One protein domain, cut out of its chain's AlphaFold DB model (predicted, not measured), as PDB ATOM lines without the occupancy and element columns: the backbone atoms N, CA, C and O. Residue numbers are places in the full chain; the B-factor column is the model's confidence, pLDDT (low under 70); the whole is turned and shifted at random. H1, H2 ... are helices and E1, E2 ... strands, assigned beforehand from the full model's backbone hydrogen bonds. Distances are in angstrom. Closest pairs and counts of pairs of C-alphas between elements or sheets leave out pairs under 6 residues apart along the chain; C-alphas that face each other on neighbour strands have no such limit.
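What this domain is: This is residues 2 to 66 of the 867 residues of an uncharacterized protein of Biomphalaria glabrata (UniProt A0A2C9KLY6). A two-stranded hairpin, E2 and E3, and a shorter strand pair, E1 and E4, come one after the other along a rod, with helix H1 at one end and the E2 to E3 loop at the other, where residues 35 to 40 stick out. The 65 printed residues, under half in named elements, run E1, H1, E2, E3, E4: mixed class, both sheets antiparallel. It is only just loose, close to extended: radius of gyration of the C-alphas 15.7 A, spans 48 by 22 by 21 A.

How they stand to each other: E2, residues 23 to 29, and E3, residues 46 to 51, form an antiparallel hairpin at 167 degrees; N 26 and O 49 are within hydrogen-bond range, 2.9 A. E1, residues 4 to 7, and E4, residues 61 to 64, are antiparallel at 159 degrees, with N 4 and O 64 within range, 2.9 A. E3 and E4 are apart. In H1, residues 8 to 14, every O i to N i+4 pair is within range.

Where its parts are: E2 spans 18.7 A and E3 17.0 A. C-alpha 4 begins E1 at (204.822, 168.901, 188.675); C-alpha 64 ends E4 at (204.977, 173.008, 191.477).

The domain as a whole: The farthest C-alphas, of Glu 13 and Gly 42, are 48.2 A apart. The printed part has no cut; E2 to E3 is a long link, and residues 31 to 38 have pLDDT under 70.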
ATOM      1  N   ARG A   2     211.616 168.672 185.053       81.12
ATOM      2  CA  ARG A   2     210.230 168.492 184.565       81.12
ATOM      3  C   ARG A   2     209.230 168.910 185.653       81.12
ATOM      4  O   ARG A   2     209.284 168.293 186.724       81.12
ATOM      5  N   PRO A   3     208.377 169.928 185.420       86.00
ATOM      6  CA  PRO A   3     207.487 170.475 186.442       86.00
ATOM      7  C   PRO A   3     206.436 169.457 186.890       86.00
ATOM      8  O   PRO A   3     206.098 168.517 186.163       86.00
ATOM      9  N   LEU A   4     205.929 169.657 188.104       90.81
ATOM     10  CA  LEU A   4     204.822 168.901 188.675       90.81
ATOM     11  C   LEU A   4     203.523 169.682 188.520       90.81
ATOM     12  O   LEU A   4     203.510 170.904 188.658       90.81
ATOM     13  N   VAL A   5     202.444 168.959 188.236       93.62
ATOM     14  CA  VAL A   5     201.112 169.522 188.032       93.62
ATOM     15  C   VAL A   5     200.057 168.678 188.732       93.62
ATOM     16  O   VAL A   5     200.095 167.445 188.681       93.62
ATOM     17  N   TYR A   6     199.119 169.372 189.364       95.25
ATOM     18  CA  TYR A   6     197.876 168.841 189.919       95.25
ATOM     19  C   TYR A   6     196.696 169.477 189.182       95.25
ATOM     20  O   TYR A   6     196.793 170.617 188.723       95.25
ATOM     21  N   SER A   7     195.603 168.730 189.071       96.50
ATOM     22  CA  SER A   7     194.341 169.133 188.451       96.50
ATOM     23  C   SER A   7     193.214 168.675 189.366       96.50
ATOM     24  O   SER A   7     193.225 167.529 189.820       96.50
ATOM     25  N   GLU A   8     192.266 169.561 189.660       96.75
ATOM     26  CA  GLU A   8     191.160 169.231 190.561       96.75
ATOM     27  C   GLU A   8     190.229 168.194 189.927       96.75
ATOM     28  O   GLU A   8     189.864 167.223 190.594       96.75
ATOM     29  N   LYS A   9     189.935 168.306 188.623       95.94
ATOM     30  CA  LYS A   9     189.133 167.294 187.910       95.94
ATOM     31  C   LYS A   9     189.846 165.951 187.770       95.94
ATOM     32  O   LYS A   9     189.229 164.923 188.024       95.94
ATOM     33  N   ASP A  10     191.143 165.911 187.449       94.44
ATOM     34  CA  ASP A  10     191.888 164.640 187.408       94.44
ATOM     35  C   ASP A  10     191.958 163.966 188.792       94.44
ATOM     36  O   ASP A  10     191.909 162.737 188.880       94.44
ATOM     37  N   ALA A  11     192.030 164.741 189.875       93.44
ATOM     38  CA  ALA A  11     192.010 164.200 191.231       93.44
ATOM     39  C   ALA A  11     190.621 163.666 191.636       93.44
ATOM     40  O   ALA A  11     190.528 162.587 192.225       93.44
ATOM     41  N   GLN A  12     189.546 164.383 191.292       94.69
ATOM     42  CA  GLN A  12     188.168 163.992 191.613       94.69
ATOM     43  C   GLN A  12     187.673 162.823 190.744       94.69
ATOM     44  O   GLN A  12     187.236 161.807 191.278       94.69
ATOM     45  N   GLU A  13     187.772 162.945 189.417       95.56
ATOM     46  CA  GLU A  13     187.202 162.003 188.441       95.56
ATOM     47  C   GLU A  13     188.081 160.764 188.206       95.56
ATOM     48  O   GLU A  13     187.571 159.690 187.895       95.56
ATOM     49  N   LYS A  14     189.411 160.924 188.284       93.25
ATOM     50  CA  LYS A  14     190.403 159.926 187.824       93.25
ATOM     51  C   LYS A  14     191.373 159.504 188.939       93.25
ATOM     52  O   LYS A  14     192.335 158.789 188.670       93.25
ATOM     53  N   HIS A  15     191.146 159.976 190.172       91.31
ATOM     54  CA  HIS A  15     191.966 159.738 191.373       91.31
ATOM     55  C   HIS A  15     193.473 159.993 191.180       91.31
ATOM     56  O   HIS A  15     194.327 159.370 191.813       91.31
ATOM     57  N   LYS A  16     193.811 160.939 190.299       89.50
ATOM     58  CA  LYS A  16     195.178 161.230 189.865       89.50
ATOM     59  C   LYS A  16     195.697 162.502 190.539       89.50
ATOM     60  O   LYS A  16     195.302 163.610 190.191       89.50
ATOM     61  N   GLY A  17     196.616 162.325 191.486       89.62
ATOM     62  CA  GLY A  17     197.316 163.420 192.163       89.62
ATOM     63  C   GLY A  17     198.460 164.043 191.347       89.62
ATOM     64  O   GLY A  17     198.506 163.974 190.117       89.62
ATOM     65  N   TRP A  18     199.418 164.651 192.057       90.56
ATOM     66  CA  TRP A  18     200.577 165.343 191.480       90.56
ATOM     67  C   TRP A  18     201.356 164.475 190.480       90.56
ATOM     68  O   TRP A  18     201.897 163.426 190.827       90.56
ATOM     69  N   SER A  19     201.480 164.951 189.240       89.06
ATOM     70  CA  SER A  19     202.134 164.225 188.145       89.06
ATOM     71  C   SER A  19     203.126 165.110 187.386       89.06
ATOM     72  O   SER A  19     202.943 166.321 187.275       89.06
ATOM     73  N   ARG A  20     204.225 164.529 186.876       89.00
ATOM     74  CA  ARG A  20     205.216 165.283 186.084       89.00
ATOM     75  C   ARG A  20     204.739 165.419 184.643       89.00
ATOM     76  O   ARG A  20     204.617 164.411 183.950       89.00
ATOM     77  N   THR A  21     204.535 166.649 184.180       88.44
ATOM     78  CA  THR A  21     204.007 166.939 182.835       88.44
ATOM     79  C   THR A  21     204.905 167.904 182.054       88.44
ATOM     80  O   THR A  21     206.002 168.254 182.489       88.44
ATOM     81  N   GLY A  22     204.471 168.278 180.855       88.69
ATOM     82  CA  GLY A  22     205.196 169.145 179.936       88.69
ATOM     83  C   GLY A  22     206.239 168.415 179.088       88.69
ATOM     84  O   GLY A  22     206.647 167.289 179.387       88.69
ATOM     85  N   HIS A  23     206.628 169.066 178.000       92.12
ATOM     86  CA  HIS A  23     207.477 168.587 176.910       92.12
ATOM     87  C   HIS A  23     208.316 169.760 176.365       92.12
ATOM     88  O   HIS A  23     208.223 170.874 176.879       92.12
ATOM     89  N   HIS A  24     209.179 169.507 175.372       94.50
ATOM     90  CA  HIS A  24     210.117 170.504 174.816       94.50
ATOM     91  C   HIS A  24     210.892 171.268 175.908       94.50
ATOM     92  O   HIS A  24     210.927 172.494 175.947       94.50
ATOM     93  N   ILE A  25     211.468 170.508 176.845       91.62
ATOM     94  CA  ILE A  25     212.081 171.038 178.064       91.62
ATOM     95  C   ILE A  25     213.516 171.488 177.770       91.62
ATOM     96  O   ILE A  25     214.400 170.656 177.562       91.62
ATOM     97  N   SER A  26     213.751 172.796 177.817       89.69
ATOM     98  CA  SER A  26     215.075 173.421 177.756       89.69
ATOM     99  C   SER A  26     215.530 173.801 179.168       89.69
ATOM    100  O   SER A  26     214.746 174.277 179.990       89.69
ATOM    101  N   TYR A  27     216.807 173.566 179.477       88.94
ATOM    102  CA  TYR A  27     217.464 174.176 180.632       88.94
ATOM    103  C   TYR A  27     218.787 174.777 180.176       88.94
ATOM    104  O   TYR A  27     219.770 174.067 179.951       88.94
ATOM    105  N   SER A  28     218.782 176.089 179.978       87.88
ATOM    106  CA  SER A  28     219.845 176.835 179.314       87.88
ATOM    107  C   SER A  28     220.453 177.876 180.255       87.88
ATOM    108  O   SER A  28     219.860 178.272 181.260       87.88
ATOM    109  N   ARG A  29     221.665 178.352 179.944       83.94
ATOM    110  CA  ARG A  29     222.150 179.602 180.540       83.94
ATOM    111  C   ARG A  29     221.318 180.733 179.951       83.94
ATOM    112  O   ARG A  29     221.263 180.850 178.729       83.94
ATOM    113  N   ASN A  30     220.749 181.595 180.789       74.94
ATOM    114  CA  ASN A  30     220.069 182.772 180.274       74.94
ATOM    115  C   ASN A  30     221.114 183.754 179.720       74.94
ATOM    116  O   ASN A  30     221.932 184.297 180.461       74.94
ATOM    117  N   VAL A  31     221.116 183.918 178.397       67.31
ATOM    118  CA  VAL A  31     222.002 184.838 177.662       67.31
ATOM    119  C   VAL A  31     221.299 186.136 177.256       67.31
ATOM    120  O   VAL A  31     221.941 187.034 176.716       67.31
ATOM    121  N   ALA A  32     219.996 186.266 177.530       64.56
ATOM    122  CA  ALA A  32     219.266 187.511 177.341       64.56
ATOM    123  C   ALA A  32     219.504 188.431 178.549       64.56
ATOM    124  O   ALA A  32     219.152 188.095 179.679       64.56
ATOM    125  N   ASN A  33     220.097 189.607 178.314       55.09
ATOM    126  CA  ASN A  33     220.359 190.580 179.375       55.09
ATOM    127  C   ASN A  33     219.056 190.984 180.085       55.09
ATOM    128  O   ASN A  33     218.096 191.437 179.459       55.09
ATOM    129  N   HIS A  34     219.028 190.820 181.407       56.94
ATOM    130  CA  HIS A  34     217.813 190.989 182.195       56.94
ATOM    131  C   HIS A  34     217.376 192.457 182.298       56.94
ATOM    132  O   HIS A  34     218.014 193.264 182.972       56.94
ATOM    133  N   HIS A  35     216.206 192.759 181.730       56.44
ATOM    134  CA  HIS A  35     215.417 193.947 182.077       56.44
ATOM    135  C   HIS A  35     214.542 193.743 183.334       56.44
ATOM    136  O   HIS A  35     213.879 194.680 183.768       56.44
ATOM    137  N   SER A  36     214.535 192.544 183.937       65.94
ATOM    138  CA  SER A  36     213.807 192.289 185.190       65.94
ATOM    139  C   SER A  36     214.458 193.042 186.361       65.94
ATOM    140  O   SER A  36     215.648 192.834 186.603       65.94
ATOM    141  N   PRO A  37     213.712 193.868 187.120       69.00
ATOM    142  CA  PRO A  37     214.247 194.588 188.275       69.00
ATOM    143  C   PRO A  37     214.478 193.691 189.503       69.00
ATOM    144  O   PRO A  37     215.174 194.110 190.422       69.00
ATOM    145  N   LEU A  38     213.919 192.474 189.521       68.62
ATOM    146  CA  LEU A  38     214.077 191.509 190.618       68.62
ATOM    147  C   LEU A  38     215.434 190.782 190.577       68.62
ATOM    148  O   LEU A  38     215.918 190.302 191.599       68.62
ATOM    149  N   LEU A  39     216.064 190.705 189.401       72.62
ATOM    150  CA  LEU A  39     217.237 189.863 189.166       72.62
ATOM    151  C   LEU A  39     218.539 190.671 189.275       72.62
ATOM    152  O   LEU A  39     218.702 191.735 188.675       72.62
ATOM    153  N   GLN A  40     219.494 190.153 190.049       73.69
ATOM    154  CA  GLN A  40     220.728 190.855 190.391       73.69
ATOM    155  C   GLN A  40     221.667 190.961 189.184       73.69
ATOM    156  O   GLN A  40     222.123 189.964 188.614       73.69
ATOM    157  N   ARG A  41     222.004 192.197 188.806       70.88
ATOM    158  CA  ARG A  41     222.891 192.481 187.670       70.88
ATOM    159  C   ARG A  41     224.277 191.873 187.898       70.88
ATOM    160  O   ARG A  41     224.907 192.119 188.920       70.88
ATOM    161  N   GLY A  42     224.764 191.119 186.913       71.88
ATOM    162  CA  GLY A  42     226.066 190.443 186.961       71.88
ATOM    163  C   GLY A  42     226.018 188.990 187.445       71.88
ATOM    164  O   GLY A  42     226.999 188.272 187.252       71.88
ATOM    165  N   ILE A  43     224.892 188.514 187.991       75.81
ATOM    166  CA  ILE A  43     224.675 187.077 188.208       75.81
ATOM    167  C   ILE A  43     224.281 186.417 186.879       75.81
ATOM    168  O   ILE A  43     223.476 186.938 186.111       75.81
ATOM    169  N   THR A  44     224.875 185.254 186.595       76.94
ATOM    170  CA  THR A  44     224.500 184.413 185.450       76.94
ATOM    171  C   THR A  44     223.343 183.507 185.851       76.94
ATOM    172  O   THR A  44     223.558 182.462 186.467       76.94
ATOM    173  N   TYR A  45     222.124 183.905 185.503       79.81
ATOM    174  CA  TYR A  45     220.935 183.084 185.710       79.81
ATOM    175  C   TYR A  45     220.838 181.955 184.676       79.81
ATOM    176  O   TYR A  45     221.419 182.002 183.588       79.81
ATOM    177  N   TYR A  46     220.070 180.930 185.026       83.50
ATOM    178  CA  TYR A  46     219.692 179.834 184.140       83.50
ATOM    179  C   TYR A  46     218.186 179.913 183.887       83.50
ATOM    180  O   TYR A  46     217.436 180.336 184.764       83.50
ATOM    181  N   MET A  47     217.751 179.549 182.684       85.44
ATOM    182  CA  MET A  47     216.341 179.530 182.306       85.44
ATOM    183  C   MET A  47     215.874 178.081 182.198       85.44
ATOM    184  O   MET A  47     216.523 177.269 181.539       85.44
ATOM    185  N   LEU A  48     214.748 177.767 182.838       86.69
ATOM    186  CA  LEU A  48     213.978 176.562 182.551       86.69
ATOM    187  C   LEU A  48     212.819 176.951 181.633       86.69
ATOM    188  O   LEU A  48     211.970 177.749 182.019       86.69
ATOM    189  N   GLU A  49     212.776 176.361 180.448       90.19
ATOM    190  CA  GLU A  49     211.678 176.515 179.496       90.19
ATOM    191  C   GLU A  49     211.002 175.156 179.313       90.19
ATOM    192  O   GLU A  49     211.665 174.117 179.277       90.19
ATOM    193  N   TRP A  50     209.681 175.147 179.188       92.50
ATOM    194  CA  TRP A  50     208.912 173.966 178.813       92.50
ATOM    195  C   TRP A  50     207.624 174.397 178.120       92.50
ATOM    196  O   TRP A  50     207.144 175.517 178.299       92.50
ATOM    197  N   GLN A  51     207.041 173.483 177.359       94.06
ATOM    198  CA  GLN A  51     205.666 173.580 176.885       94.06
ATOM    199  C   GLN A  51     204.801 172.598 177.674       94.06
ATOM    200  O   GLN A  51     205.294 171.571 178.147       94.06
ATOM    201  N   MET A  52     203.522 172.915 177.864       91.44
ATOM    202  CA  MET A  52     202.556 172.003 178.470       91.44
ATOM    203  C   MET A  52     201.138 172.307 177.996       91.44
ATOM    204  O   MET A  52     200.802 173.448 177.678       91.44
ATOM    205  N   GLU A  53     200.307 171.273 178.016       90.88
ATOM    206  CA  GLU A  53     198.895 171.331 177.663       90.88
ATOM    207  C   GLU A  53     198.026 171.182 178.918       90.88
ATOM    208  O   GLU A  53     198.434 170.581 179.915       90.88
ATOM    209  N   PHE A  54     196.819 171.740 178.852       92.56
ATOM    210  CA  PHE A  54     195.815 171.706 179.913       92.56
ATOM    211  C   PHE A  54     194.588 170.964 179.355       92.56
ATOM    212  O   PHE A  54     193.777 171.596 178.677       92.56
ATOM    213  N   PRO A  55     194.503 169.626 179.513       88.62
ATOM    214  CA  PRO A  55     193.528 168.802 178.788       88.62
ATOM    215  C   PRO A  55     192.076 168.983 179.245       88.62
ATOM    216  O   PRO A  55     191.164 168.758 178.453       88.62
ATOM    217  N   ASN A  56     191.843 169.386 180.496       91.31
ATOM    218  CA  ASN A  56     190.503 169.594 181.030       91.31
ATOM    219  C   ASN A  56     190.097 171.066 180.844       91.31
ATOM    220  O   ASN A  56     190.807 171.978 181.273       91.31
ATOM    221  N   ALA A  57     188.934 171.303 180.234       91.00
ATOM    222  CA  ALA A  57     188.304 172.620 180.240       91.00
ATOM    223  C   ALA A  57     187.755 172.949 181.640       91.00
ATOM    224  O   ALA A  57     187.336 172.050 182.375       91.00
ATOM    225  N   ASP A  58     187.736 174.239 181.989       93.06
ATOM    226  CA  ASP A  58     187.145 174.781 183.222       93.06
ATOM    227  C   ASP A  58     187.611 174.062 184.505       93.06
ATOM    228  O   ASP A  58     186.800 173.675 185.345       93.06
ATOM    229  N   ASP A  59     188.920 173.816 184.603       95.81
ATOM    230  CA  ASP A  59     189.603 173.061 185.664       95.81
ATOM    231  C   ASP A  59     190.723 173.902 186.300       95.81
ATOM    232  O   ASP A  59     191.385 174.692 185.616       95.81
ATOM    233  N   THR A  60     190.954 173.724 187.601       95.81
ATOM    234  CA  THR A  60     192.023 174.415 188.332       95.81
ATOM    235  C   THR A  60     193.308 173.605 188.245       95.81
ATOM    236  O   THR A  60     193.396 172.484 188.748       95.81
ATOM    237  N   TYR A  61     194.339 174.203 187.652       94.88
ATOM    238  CA  TYR A  61     195.669 173.609 187.577       94.88
ATOM    239  C   TYR A  61     196.645 174.309 188.518       94.88
ATOM    240  O   TYR A  61     196.824 175.526 188.454       94.88
ATOM    241  N   TYR A  62     197.338 173.516 189.333       94.94
ATOM    242  CA  TYR A  62     198.429 173.978 190.191       94.94
ATOM    243  C   TYR A  62     199.766 173.506 189.621       94.94
ATOM    244  O   TYR A  62     199.908 172.338 189.258       94.94
ATOM    245  N   LEU A  63     200.755 174.402 189.566       93.12
ATOM    246  CA  LEU A  63     202.123 174.099 189.135       93.12
ATOM    247  C   LEU A  63     203.053 174.062 190.356       93.12
ATOM    248  O   LEU A  63     202.951 174.923 191.228       93.12
ATOM    249  N   ALA A  64     203.987 173.110 190.406       88.31
ATOM    250  CA  ALA A  64     204.977 173.008 191.477       88.31
ATOM    251  C   ALA A  64     206.371 172.594 190.970       88.31
ATOM    252  O   ALA A  64     206.520 171.825 190.014       88.31
ATOM    253  N   HIS A  65     207.412 173.091 191.645       81.56
ATOM    254  CA  HIS A  65     208.811 172.734 191.387       81.56
ATOM    255  C   HIS A  65     209.152 171.324 191.912       81.56
ATOM    256  O   HIS A  65     209.685 170.482 191.183       81.56
ATOM    257  N   CYS A  66     208.784 171.053 193.165       82.50
ATOM    258  CA  CYS A  66     208.901 169.758 193.835       82.50
ATOM    259  C   CYS A  66     207.526 169.328 194.377       82.50
ATOM    260  O   CYS A  66     206.602 170.138 194.396       82.50
TER     261      CYS A  66